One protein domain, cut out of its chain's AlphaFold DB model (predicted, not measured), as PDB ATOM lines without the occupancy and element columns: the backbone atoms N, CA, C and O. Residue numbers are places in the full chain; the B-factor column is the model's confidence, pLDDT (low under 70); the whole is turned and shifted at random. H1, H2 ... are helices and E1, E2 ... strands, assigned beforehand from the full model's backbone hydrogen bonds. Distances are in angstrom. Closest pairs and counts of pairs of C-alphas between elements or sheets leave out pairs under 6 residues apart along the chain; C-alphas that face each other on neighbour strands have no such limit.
ATOM      1  N   PRO A 212      42.634 -28.802  -1.283       87.06
ATOM      2  CA  PRO A 212      41.951 -27.586  -0.861       87.06
ATOM      3  C   PRO A 212      40.455 -27.633  -1.201       87.06
ATOM      4  O   PRO A 212      40.030 -28.244  -2.186       87.06
ATOM      5  N   ALA A 213      39.641 -26.950  -0.394       88.06
ATOM      6  CA  ALA A 213      38.233 -26.739  -0.702       88.06
ATOM      7  C   ALA A 213      38.084 -25.783  -1.897       88.06
ATOM      8  O   ALA A 213      38.725 -24.735  -1.939       88.06
ATOM      9  N   ASN A 214      37.203 -26.120  -2.843       88.12
ATOM     10  CA  ASN A 214      36.770 -25.185  -3.878       88.12
ATOM     11  C   ASN A 214      35.692 -24.273  -3.282       88.12
ATOM     12  O   ASN A 214      34.571 -24.719  -3.018       88.12
ATOM     13  N   VAL A 215      36.063 -23.026  -3.004       90.50
ATOM     14  CA  VAL A 215      35.151 -22.022  -2.440       90.50
ATOM     15  C   VAL A 215      34.310 -21.379  -3.543       90.50
ATOM     16  O   VAL A 215      33.143 -21.075  -3.308       90.50
ATOM     17  N   ASP A 216      34.878 -21.245  -4.744       89.38
ATOM     18  CA  ASP A 216      34.255 -20.577  -5.889       89.38
ATOM     19  C   ASP A 216      33.088 -21.387  -6.461       89.38
ATOM     20  O   ASP A 216      32.055 -20.831  -6.831       89.38
ATOM     21  N   GLU A 217      33.221 -22.715  -6.486       86.50
ATOM     22  CA  GLU A 217      32.182 -23.624  -6.968       86.50
ATOM     23  C   GLU A 217      31.878 -24.718  -5.927       86.50
ATOM     24  O   GLU A 217      32.395 -25.839  -6.002       86.50
ATOM     25  N   PRO A 218      31.018 -24.420  -4.930       85.75
ATOM     26  CA  PRO A 218      30.738 -25.325  -3.817       85.75
ATOM     27  C   PRO A 218      30.195 -26.697  -4.227       85.75
ATOM     28  O   PRO A 218      30.472 -27.687  -3.552       85.75
ATOM     29  N   THR A 219      29.442 -26.768  -5.327       83.62
ATOM     30  CA  THR A 219      28.891 -28.016  -5.887       83.62
ATOM     31  C   THR A 219      29.962 -28.898  -6.529       83.62
ATOM     32  O   THR A 219      29.768 -30.106  -6.658       83.62
ATOM     33  N   ARG A 220      31.114 -28.321  -6.891       85.62
ATOM     34  CA  ARG A 220      32.284 -29.014  -7.455       85.62
ATOM     35  C   ARG A 220      33.464 -29.032  -6.481       85.62
ATOM     36  O   ARG A 220      34.605 -29.269  -6.873       85.62
ATOM     37  N   CYS A 221      33.192 -28.814  -5.193       89.00
ATOM     38  CA  CYS A 221      34.201 -28.824  -4.148       89.00
ATOM     39  C   CYS A 221      34.619 -30.251  -3.770       89.00
ATOM     40  O   CYS A 221      33.796 -31.002  -3.244       89.00
ATOM     41  N   PRO A 222      35.897 -30.630  -3.963       86.69
ATOM     42  CA  PRO A 222      36.356 -31.993  -3.710       86.69
ATOM     43  C   PRO A 222      36.235 -32.384  -2.232       86.69
ATOM     44  O   PRO A 222      35.918 -33.531  -1.940       86.69
ATOM     45  N   VAL A 223      36.415 -31.431  -1.309       89.19
ATOM     46  CA  VAL A 223      36.235 -31.657   0.134       89.19
ATOM     47  C   VAL A 223      34.772 -31.982   0.445       89.19
ATOM     48  O   VAL A 223      34.493 -33.023   1.026       89.19
ATOM     49  N   LYS A 224      33.824 -31.168  -0.040       88.44
ATOM     50  CA  LYS A 224      32.385 -31.399   0.181       88.44
ATOM     51  C   LYS A 224      31.891 -32.691  -0.473       88.44
ATOM     52  O   LYS A 224      31.091 -33.414   0.115       88.44
ATOM     53  N   LEU A 225      32.371 -32.994  -1.679       88.75
ATOM     54  CA  LEU A 225      32.062 -34.247  -2.371       88.75
ATOM     55  C   LEU A 225      32.588 -35.457  -1.592       88.75
ATOM     56  O   LEU A 225      31.903 -36.475  -1.508       88.75
ATOM     57  N   TYR A 226      33.777 -35.339  -0.996       87.88
ATOM     58  CA  TYR A 226      34.342 -36.384  -0.152       87.88
ATOM     59  C   TYR A 226      33.567 -36.549   1.161       87.88
ATOM     60  O   TYR A 226      33.237 -37.675   1.525       87.88
ATOM     61  N   ASP A 227      33.188 -35.457   1.826       88.50
ATOM     62  CA  ASP A 227      32.352 -35.502   3.033       88.50
ATOM     63  C   ASP A 227      31.000 -36.173   2.750       88.50
ATOM     64  O   ASP A 227      30.552 -37.050   3.496       88.50
ATOM     65  N   PHE A 228      30.378 -35.829   1.618       88.50
ATOM     66  CA  PHE A 228      29.153 -36.474   1.161       88.50
ATOM     67  C   PHE A 228      29.365 -37.970   0.897       88.50
ATOM     68  O   PHE A 228      28.582 -38.790   1.380       88.50
ATOM     69  N   TYR A 229      30.437 -38.347   0.198       88.56
ATOM     70  CA  TYR A 229      30.803 -39.749  -0.014       88.56
ATOM     71  C   TYR A 229      30.930 -40.510   1.317       88.56
ATOM     72  O   TYR A 229      30.305 -41.559   1.484       88.56
ATOM     73  N   ILE A 230      31.650 -39.956   2.299       88.69
ATOM     74  CA  ILE A 230      31.809 -40.555   3.632       88.69
ATOM     75  C   ILE A 230      30.460 -40.700   4.347       88.69
ATOM     76  O   ILE A 230      30.212 -41.747   4.950       88.69
ATOM     77  N   SER A 231      29.558 -39.719   4.226       89.56
ATOM     78  CA  SER A 231      28.210 -39.788   4.816       89.56
ATOM     79  C   SER A 231      27.378 -40.964   4.288       89.56
ATOM     80  O   SER A 231      26.523 -41.486   5.001       89.56
ATOM     81  N   LYS A 232      27.658 -41.412   3.057       89.88
ATOM     82  CA  LYS A 232      26.989 -42.538   2.392       89.88
ATOM     83  C   LYS A 232      27.716 -43.873   2.571       89.88
ATOM     84  O   LYS A 232      27.213 -44.905   2.117       89.88
ATOM     85  N   CYS A 233      28.878 -43.881   3.221       90.12
ATOM     86  CA  CYS A 233      29.613 -45.092   3.569       90.12
ATOM     87  C   CYS A 233      29.088 -45.697   4.883       90.12
ATOM     88  O   CYS A 233      28.680 -44.960   5.784       90.12
ATOM     89  N   PRO A 234      29.142 -47.030   5.063       89.06
ATOM     90  CA  PRO A 234      28.756 -47.666   6.321       89.06
ATOM     91  C   PRO A 234      29.569 -47.104   7.492       89.06
ATOM     92  O   PRO A 234      30.776 -46.932   7.356       89.06
ATOM     93  N   SER A 235      28.968 -46.917   8.674       87.31
ATOM     94  CA  SER A 235      29.627 -46.268   9.828       87.31
ATOM     95  C   SER A 235      30.981 -46.888  10.206       87.31
ATOM     96  O   SER A 235      31.905 -46.200  10.624       87.31
ATOM     97  N   ARG A 236      31.142 -48.204  10.005       83.56
ATOM     98  CA  ARG A 236      32.396 -48.936  10.270       83.56
ATOM     99  C   ARG A 236      33.540 -48.575   9.308       83.56
ATOM    100  O   ARG A 236      34.686 -48.899   9.596       83.56
ATOM    101  N   MET A 237      33.219 -47.923   8.198       83.94
ATOM    102  CA  MET A 237      34.128 -47.475   7.145       83.94
ATOM    103  C   MET A 237      34.303 -45.941   7.150       83.94
ATOM    104  O   MET A 237      34.873 -45.370   6.236       83.94
ATOM    105  N   GLN A 238      33.818 -45.230   8.169       82.56
ATOM    106  CA  GLN A 238      34.016 -43.778   8.297       82.56
ATOM    107  C   GLN A 238      35.242 -43.485   9.176       82.56
ATOM    108  O   GLN A 238      35.154 -42.821  10.204       82.56
ATOM    109  N   ASN A 239      36.395 -44.073   8.845       79.69
ATOM    110  CA  ASN A 239      37.631 -43.901   9.616       79.69
ATOM    111  C   ASN A 239      38.871 -43.816   8.718       79.69
ATOM    112  O   ASN A 239      38.853 -44.241   7.567       79.69
ATOM    113  N   ALA A 240      39.981 -43.327   9.276       72.06
ATOM    114  CA  ALA A 240      41.235 -43.093   8.550       72.06
ATOM    115  C   ALA A 240      41.909 -44.361   7.973       72.06
ATOM    116  O   ALA A 240      42.804 -44.257   7.128       72.06
ATOM    117  N   ASN A 241      41.494 -45.554   8.414       72.38
ATOM    118  CA  ASN A 241      42.019 -46.838   7.940       72.38
ATOM    119  C   ASN A 241      41.154 -47.466   6.839       72.38
ATOM    120  O   ASN A 241      41.445 -48.571   6.378       72.38
ATOM    121  N   THR A 242      40.098 -46.778   6.419       75.00
ATOM    122  CA  THR A 242      39.199 -47.246   5.370       75.00
ATOM    123  C   THR A 242      39.889 -47.196   4.005       75.00
ATOM    124  O   THR A 242      40.598 -46.230   3.710       75.00
ATOM    125  N   PRO A 243      39.710 -48.223   3.152       72.56
ATOM    126  CA  PRO A 243      40.097 -48.131   1.751       72.56
ATOM    127  C   PRO A 243      39.464 -46.896   1.100       72.56
ATOM    128  O   PRO A 243      38.270 -46.674   1.260       72.56
ATOM    129  N   TYR A 244      40.250 -46.119   0.348       70.25
ATOM    130  CA  TYR A 244      39.826 -44.818  -0.196       70.25
ATOM    131  C   TYR A 244      38.471 -44.846  -0.925       70.25
ATOM    132  O   TYR A 244      37.685 -43.915  -0.778       70.25
ATOM    133  N   TYR A 245      38.179 -45.915  -1.670       84.31
ATOM    134  CA  TYR A 245      36.965 -46.032  -2.474       84.31
ATOM    135  C   TYR A 245      36.312 -47.403  -2.310       84.31
ATOM    136  O   TYR A 245      36.936 -48.441  -2.564       84.31
ATOM    137  N   LEU A 246      35.046 -47.393  -1.908       89.50
ATOM    138  CA  LEU A 246      34.224 -48.575  -1.685       89.50
ATOM    139  C   LEU A 246      33.332 -48.855  -2.891       89.50
ATOM    140  O   LEU A 246      32.936 -47.953  -3.629       89.50
ATOM    141  N   GLN A 247      33.019 -50.126  -3.105       87.44
ATOM    142  CA  GLN A 247      32.174 -50.550  -4.206       87.44
ATOM    143  C   GLN A 247      30.731 -50.068  -3.973       87.44
ATOM    144  O   GLN A 247      30.188 -50.339  -2.898       87.44
ATOM    145  N   PRO A 248      30.096 -49.393  -4.953       88.06
ATOM    146  CA  PRO A 248      28.693 -48.997  -4.858       88.06
ATOM    147  C   PRO A 248      27.770 -50.200  -4.648       88.06
ATOM    148  O   PRO A 248      28.008 -51.280  -5.202       88.06
ATOM    149  N   GLU A 249      26.704 -50.009  -3.875       85.94
ATOM    150  CA  GLU A 249      25.667 -51.023  -3.699       85.94
ATOM    151  C   GLU A 249      24.938 -51.305  -5.017       85.94
ATOM    152  O   GLU A 249      24.717 -50.420  -5.845       85.94
ATOM    153  N   ARG A 250      24.558 -52.570  -5.230       73.62
ATOM    154  CA  ARG A 250      23.929 -53.003  -6.495       73.62
ATOM    155  C   ARG A 250      22.506 -52.475  -6.661       73.62
ATOM    156  O   ARG A 250      22.031 -52.356  -7.786       73.62
ATOM    157  N   THR A 251      21.840 -52.189  -5.549       71.75
ATOM    158  CA  THR A 251      20.499 -51.610  -5.491       71.75
ATOM    159  C   THR A 251      20.618 -50.183  -4.976       71.75
ATOM    160  O   THR A 251      20.834 -49.963  -3.785       71.75
ATOM    161  N   PHE A 252      20.525 -49.222  -5.889       67.06
ATOM    162  CA  PHE A 252      20.613 -47.801  -5.580       67.06
ATOM    163  C   PHE A 252      19.226 -47.243  -5.258       67.06
ATOM    164  O   PHE A 252      18.294 -47.416  -6.038       67.06
ATOM    165  N   MET A 253      19.116 -46.546  -4.129       74.25
ATOM    166  CA  MET A 253      17.957 -45.722  -3.789       74.25
ATOM    167  C   MET A 253      18.472 -44.343  -3.354       74.25
ATOM    168  O   MET A 253      19.267 -44.289  -2.409       74.25
ATOM    169  N   PRO A 254      18.040 -43.233  -3.986       76.69
ATOM    170  CA  PRO A 254      18.505 -41.885  -3.639       76.69
ATOM    171  C   PRO A 254      18.290 -41.534  -2.162       76.69
ATOM    172  O   PRO A 254      19.159 -40.948  -1.517       76.69
ATOM    173  N   SER A 255      17.160 -41.972  -1.604       81.50
ATOM    174  CA  SER A 255      16.783 -41.789  -0.200       81.50
ATOM    175  C   SER A 255      17.559 -42.680   0.774       81.50
ATOM    176  O   SER A 255      17.456 -42.501   1.988       81.50
ATOM    177  N   SER A 256      18.362 -43.632   0.280       84.50
ATOM    178  CA  SER A 256      19.111 -44.533   1.151       84.50
ATOM    179  C   SER A 256      20.157 -43.767   1.975       84.50
ATOM    180  O   SER A 256      20.899 -42.930   1.434       84.50
ATOM    181  N   PRO A 257      20.285 -44.085   3.276       84.75
ATOM    182  CA  PRO A 257      21.363 -43.559   4.104       84.75
ATOM    183  C   PRO A 257      22.733 -44.135   3.715       84.75
ATOM    184  O   PRO A 257      23.748 -43.516   4.009       84.75
ATOM    185  N   ILE A 258      22.782 -45.296   3.046       86.94
ATOM    186  CA  ILE A 258      24.024 -45.982   2.662       86.94
ATOM    187  C   ILE A 258      23.998 -46.283   1.165       86.94
ATOM    188  O   ILE A 258      23.054 -46.904   0.673       86.94
ATOM    189  N   TRP A 259      25.033 -45.852   0.444       90.38
ATOM    190  CA  TRP A 259      25.175 -46.082  -1.003       90.38
ATOM    191  C   TRP A 259      26.335 -47.017  -1.354       90.38
ATOM    192  O   TRP A 259      26.396 -47.520  -2.475       90.38
ATOM    193  N   PHE A 260      27.249 -47.256  -0.415       90.31
ATOM    194  CA  PHE A 260      28.464 -48.030  -0.648       90.31
ATOM    195  C   PHE A 260      28.536 -49.255   0.258       90.31
ATOM    196  O   PHE A 260      28.127 -49.225   1.420       90.31
ATOM    197  N   SER A 261      29.103 -50.325  -0.286       89.31
ATOM    198  CA  SER A 261      29.370 -51.564   0.436       89.31
ATOM    199  C   SER A 261      30.611 -51.438   1.330       89.31
ATOM    200  O   SER A 261      31.239 -50.387   1.425       89.31
ATOM    201  N   ARG A 262      30.990 -52.525   2.008       87.12
ATOM    202  CA  ARG A 262      32.245 -52.598   2.785       87.12
ATOM    203  C   ARG A 262      33.442 -53.055   1.950       87.12
ATOM    204  O   ARG A 262      34.560 -53.058   2.459       87.12
ATOM    205  N   GLU A 263      33.207 -53.445   0.703       88.75
ATOM    206  CA  GLU A 263      34.240 -53.980  -0.174       88.75
ATOM    207  C   GLU A 263      34.972 -52.836  -0.885       88.75
ATOM    208  O   GLU A 263      34.321 -51.935  -1.421       88.75
ATOM    209  N   PRO A 264      36.314 -52.837  -0.918       88.56
ATOM    210  CA  PRO A 264      37.063 -51.862  -1.695       88.56
ATOM    211  C   PRO A 264      36.860 -52.087  -3.194       88.56
ATOM    212  O   PRO A 264      36.747 -53.220  -3.670       88.56
ATOM    213  N   ILE A 265      36.894 -51.004  -3.969       87.00
ATOM    214  CA  ILE A 265      36.982 -51.112  -5.425       87.00
ATOM    215  C   ILE A 265      38.291 -51.826  -5.793       87.00
ATOM    216  O   ILE A 265      39.373 -51.484  -5.306       87.00
ATOM    217  N   ARG A 266      38.196 -52.833  -6.667       83.38
ATOM    218  CA  ARG A 266      39.350 -53.631  -7.093       83.38
ATOM    219  C   ARG A 266      40.334 -52.809  -7.927       83.38
ATOM    220  O   ARG A 266      39.931 -51.956  -8.715       83.38
ATOM    221  N   ARG A 267      41.627 -53.127  -7.818       80.56
ATOM    222  CA  ARG A 267      42.697 -52.436  -8.557       80.56
ATOM    223  C   ARG A 267      42.472 -52.458 -10.066       80.56
ATOM    224  O   ARG A 267      42.644 -51.433 -10.712       80.56
ATOM    225  N   GLU A 268      42.041 -53.588 -10.616       77.44
ATOM    226  CA  GLU A 268      41.879 -53.753 -12.066       77.44
ATOM    227  C   GLU A 268      40.813 -52.797 -12.626       77.44
ATOM    228  O   GLU A 268      40.904 -52.340 -13.763       77.44
ATOM    229  N   PHE A 269      39.814 -52.452 -11.809       77.81
ATOM    230  CA  PHE A 269      38.797 -51.469 -12.171       77.81
ATOM    231  C   PHE A 269      39.385 -50.054 -12.241       77.81
ATOM    232  O   PHE A 269      39.136 -49.334 -13.206       77.81
ATOM    233  N   PHE A 270      40.224 -49.679 -11.269       77.88
ATOM    234  CA  PHE A 270      40.960 -48.413 -11.310       77.88
ATOM    235  C   PHE A 270      41.906 -48.334 -12.498       77.88
ATOM    236  O   PHE A 270      41.935 -47.318 -13.180       77.88
ATOM    237  N   GLU A 271      42.656 -49.396 -12.775       74.88
ATOM    238  CA  GLU A 271      43.553 -49.443 -13.930       74.88
ATOM    239  C   GLU A 271      42.785 -49.260 -15.243       74.88
ATOM    240  O   GLU A 271      43.240 -48.511 -16.110       74.88
ATOM    241  N   SER A 272      41.603 -49.872 -15.372       71.00
ATOM    242  CA  SER A 272      40.716 -49.689 -16.529       71.00
ATOM    243  C   SER A 272      40.247 -48.235 -16.663       71.00
ATOM    244  O   SER A 272      40.466 -47.614 -17.706       71.00
ATOM    245  N   ILE A 273      39.677 -47.654 -15.599       77.25
ATOM    246  CA  ILE A 273      39.181 -46.267 -15.611       77.25
ATOM    247  C   ILE A 273      40.314 -45.274 -15.848       77.25
ATOM    248  O   ILE A 273      40.196 -44.419 -16.719       77.25
ATOM    249  N   PHE A 274      41.425 -45.377 -15.122       77.69
ATOM    250  CA  PHE A 274      42.539 -44.445 -15.278       77.69
ATOM    251  C   PHE A 274      43.206 -44.575 -16.639       77.69
ATOM    252  O   PHE A 274      43.584 -43.559 -17.207       77.69
ATOM    253  N   SER A 275      43.302 -45.781 -17.204       68.62
ATOM    254  CA  SER A 275      43.775 -45.936 -18.584       68.62
ATOM    255  C   SER A 275      42.841 -45.229 -19.565       68.62
ATOM    256  O   SER A 275      43.319 -44.506 -20.433       68.62
ATOM    257  N   ARG A 276      41.518 -45.392 -19.412       72.44
ATOM    258  CA  ARG A 276      40.517 -44.710 -20.252       72.44
ATOM    259  C   ARG A 276      40.628 -43.195 -20.127       72.44
ATOM    260  O   ARG A 276      40.803 -42.529 -21.137       72.44
ATOM    261  N   LEU A 277      40.590 -42.670 -18.903       74.75
ATOM    262  CA  LEU A 277      40.657 -41.233 -18.631       74.75
ATOM    263  C   LEU A 277      41.976 -40.621 -19.093       74.75
ATOM    264  O   LEU A 277      41.971 -39.560 -19.703       74.75
ATOM    265  N   LYS A 278      43.103 -41.293 -18.844       72.06
ATOM    266  CA  LYS A 278      44.410 -40.815 -19.288       72.06
ATOM    267  C   LYS A 278      44.468 -40.709 -20.809       72.06
ATOM    268  O   LYS A 278      44.892 -39.677 -21.300       72.06
ATOM    269  N   MET A 279      44.015 -41.730 -21.541       69.38
ATOM    270  CA  MET A 279      43.995 -41.664 -23.005       69.38
ATOM    271  C   MET A 279      43.070 -40.552 -23.503       69.38
ATOM    272  O   MET A 279      43.455 -39.823 -24.404       69.38
ATOM    273  N   VAL A 280      41.880 -40.393 -22.911       71.94
ATOM    274  CA  VAL A 280      40.967 -39.287 -23.251       71.94
ATOM    275  C   VAL A 280      41.673 -37.942 -23.072       71.94
ATOM    276  O   VAL A 280      41.678 -37.146 -24.003       71.94
ATOM    277  N   LEU A 281      42.333 -37.726 -21.928       73.81
ATOM    278  CA  LEU A 281      43.061 -36.490 -21.634       73.81
ATOM    279  C   LEU A 281      44.269 -36.272 -22.550       73.81
ATOM    280  O   LEU A 281      44.499 -35.150 -22.980       73.81
ATOM    281  N   GLU A 282      45.052 -37.313 -22.843       68.94
ATOM    282  CA  GLU A 282      46.208 -37.209 -23.743       68.94
ATOM    283  C   GLU A 282      45.763 -36.818 -25.151       68.94
ATOM    284  O   GLU A 282      46.332 -35.900 -25.735       68.94
ATOM    285  N   ILE A 283      44.709 -37.450 -25.671       67.06
ATOM    286  CA  ILE A 283      44.214 -37.142 -27.013       67.06
ATOM    287  C   ILE A 283      43.540 -35.769 -27.040       67.06
ATOM    288  O   ILE A 283      43.762 -35.015 -27.977       67.06
ATOM    289  N   GLU A 284      42.734 -35.422 -26.034       68.12
ATOM    290  CA  GLU A 284      42.102 -34.101 -25.943       68.12
ATOM    291  C   GLU A 284      43.152 -32.990 -25.846       68.12
ATOM    292  O   GLU A 284      43.058 -31.996 -26.558       68.12
ATOM    293  N   ASN A 285      44.202 -33.186 -25.047       70.75
ATOM    294  CA  ASN A 285      45.305 -32.237 -24.952       70.75
ATOM    295  C   ASN A 285      46.088 -32.135 -26.271       70.75
ATOM    296  O   ASN A 285      46.401 -31.036 -26.707       70.75
ATOM    297  N   GLU A 286      46.373 -33.253 -26.943       64.50
ATOM    298  CA  GLU A 286      47.016 -33.229 -28.263       64.50
ATOM    299  C   GLU A 286      46.158 -32.534 -29.330       64.50
ATOM    300  O   GLU A 286      46.710 -31.814 -30.155       64.50
ATOM    301  N   LEU A 287      44.835 -32.721 -29.307       65.19
ATOM    302  CA  LEU A 287      43.902 -32.035 -30.208       65.19
ATOM    303  C   LEU A 287      43.870 -30.523 -29.937       65.19
ATOM    304  O   LEU A 287      43.936 -29.728 -30.866       65.19
ATOM    305  N   LEU A 288      43.837 -30.120 -28.665       67.19
ATOM    306  CA  LEU A 288      43.873 -28.707 -28.274       67.19
ATOM    307  C   LEU A 288      45.212 -28.033 -28.605       67.19
ATOM    308  O   LEU A 288      45.254 -26.830 -28.858       67.19
ATOM    309  N   LEU A 289      46.313 -28.787 -28.588       63.94
ATOM    310  CA  LEU A 289      47.631 -28.282 -28.971       63.94
ATOM    311  C   LEU A 289      47.778 -28.152 -30.492       63.94
ATOM    312  O   LEU A 289      48.400 -27.192 -30.933       63.94
ATOM    313  N   SER A 290      47.175 -29.046 -31.285       57.53
ATOM    314  CA  SER A 290      47.195 -28.942 -32.754       57.53
ATOM    315  C   SER A 290      46.353 -27.795 -33.318       57.53
ATOM    316  O   SER A 290      46.584 -27.392 -34.448       57.53
ATOM    317  N   ASP A 291      45.406 -27.256 -32.547       53.66
ATOM    318  CA  ASP A 291      44.558 -26.129 -32.968       53.66
ATOM    319  C   ASP A 291      45.224 -24.747 -32.745       53.66
ATOM    320  O   ASP A 291      44.649 -23.720 -33.104       53.66
ATOM    321  N   ASN A 292      46.410 -24.707 -32.119       46.91
ATOM    322  CA  ASN A 292      47.136 -23.480 -31.750       46.91
ATOM    323  C   ASN A 292      48.463 -23.266 -32.514       46.91
ATOM    324  O   ASN A 292      49.184 -22.315 -32.196       46.91
ATOM    325  N   GLU A 293      48.791 -24.120 -33.488       37.09
ATOM    326  CA  GLU A 293      49.916 -23.948 -34.432       37.09
ATOM    327  C   GLU A 293      49.421 -23.495 -35.812       37.09
ATOM    328  O   GLU A 293      50.148 -22.694 -36.448       37.09
TER     329      GLU A 293
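What this domain is: This is residues 212 to 293 of the 293 residues of the protein "DUF3504 domain-containing protein" of Anopheles maculatus (UniProt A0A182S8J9). A small hairpin of two short strands, E1 and E2, sits among long loops, and beyond E2 the long helix H2 runs off as an arm, of which residues 271 to 290 stick out free, as does the tail after it to residue 293. The shorter helix H1 comes before the hairpin and stays clear of H2. The printed part has 82 residues, with two named helices and two named strands in the order H1, E1, E2, H2; the sheet, E1 - E2, is antiparallel, and the class is mostly helix. The whole is loose, with a radius of gyration of the C-alphas of 17.0 A, and elongated, spanning 54 by 34 by 27 A.

Where its parts are: E1 is residues 246 to 248, 6.4 A long from first to last C-alpha, and E2 is residues 260 to 264, 9.5 A. H2, residues 267 to 290, measures 34.0 A and ends with C-alpha 290 at (47.195, -28.942, -32.754). H1, residues 222 to 231, measures 14.1 A and begins with C-alpha 222 at (36.356, -31.993, -3.710).

How they stand to each other: E1 and E2 form a hairpin, antiparallel at 135 degrees between their directions. C-alphas 248 and 260 face each other at 4.3 A. N 247 and O 263, and N 261 and O 247, are within hydrogen-bond range, each at 2.8 A. H2 is apart from E1, and H1 is apart from both E2 and H2. In H1 and H2 every O i to N i+4 pair is within hydrogen-bond range.

The domain as a whole: The C-alphas of Arg 236 and Glu 293, the two farthest apart, are 54.1 A apart. Residues 215 to 220 also stand free; without the free stretches the body spans 30 by 29 by 20 A. The printed part has no cut. The links H1 to E1, 14 residues, and E1 to E2, 11 residues, are long; E2 to H2 is tight. The mean pLDDT of the printed part is 79.2, and 14 residues are under 70, among them 286 to 293.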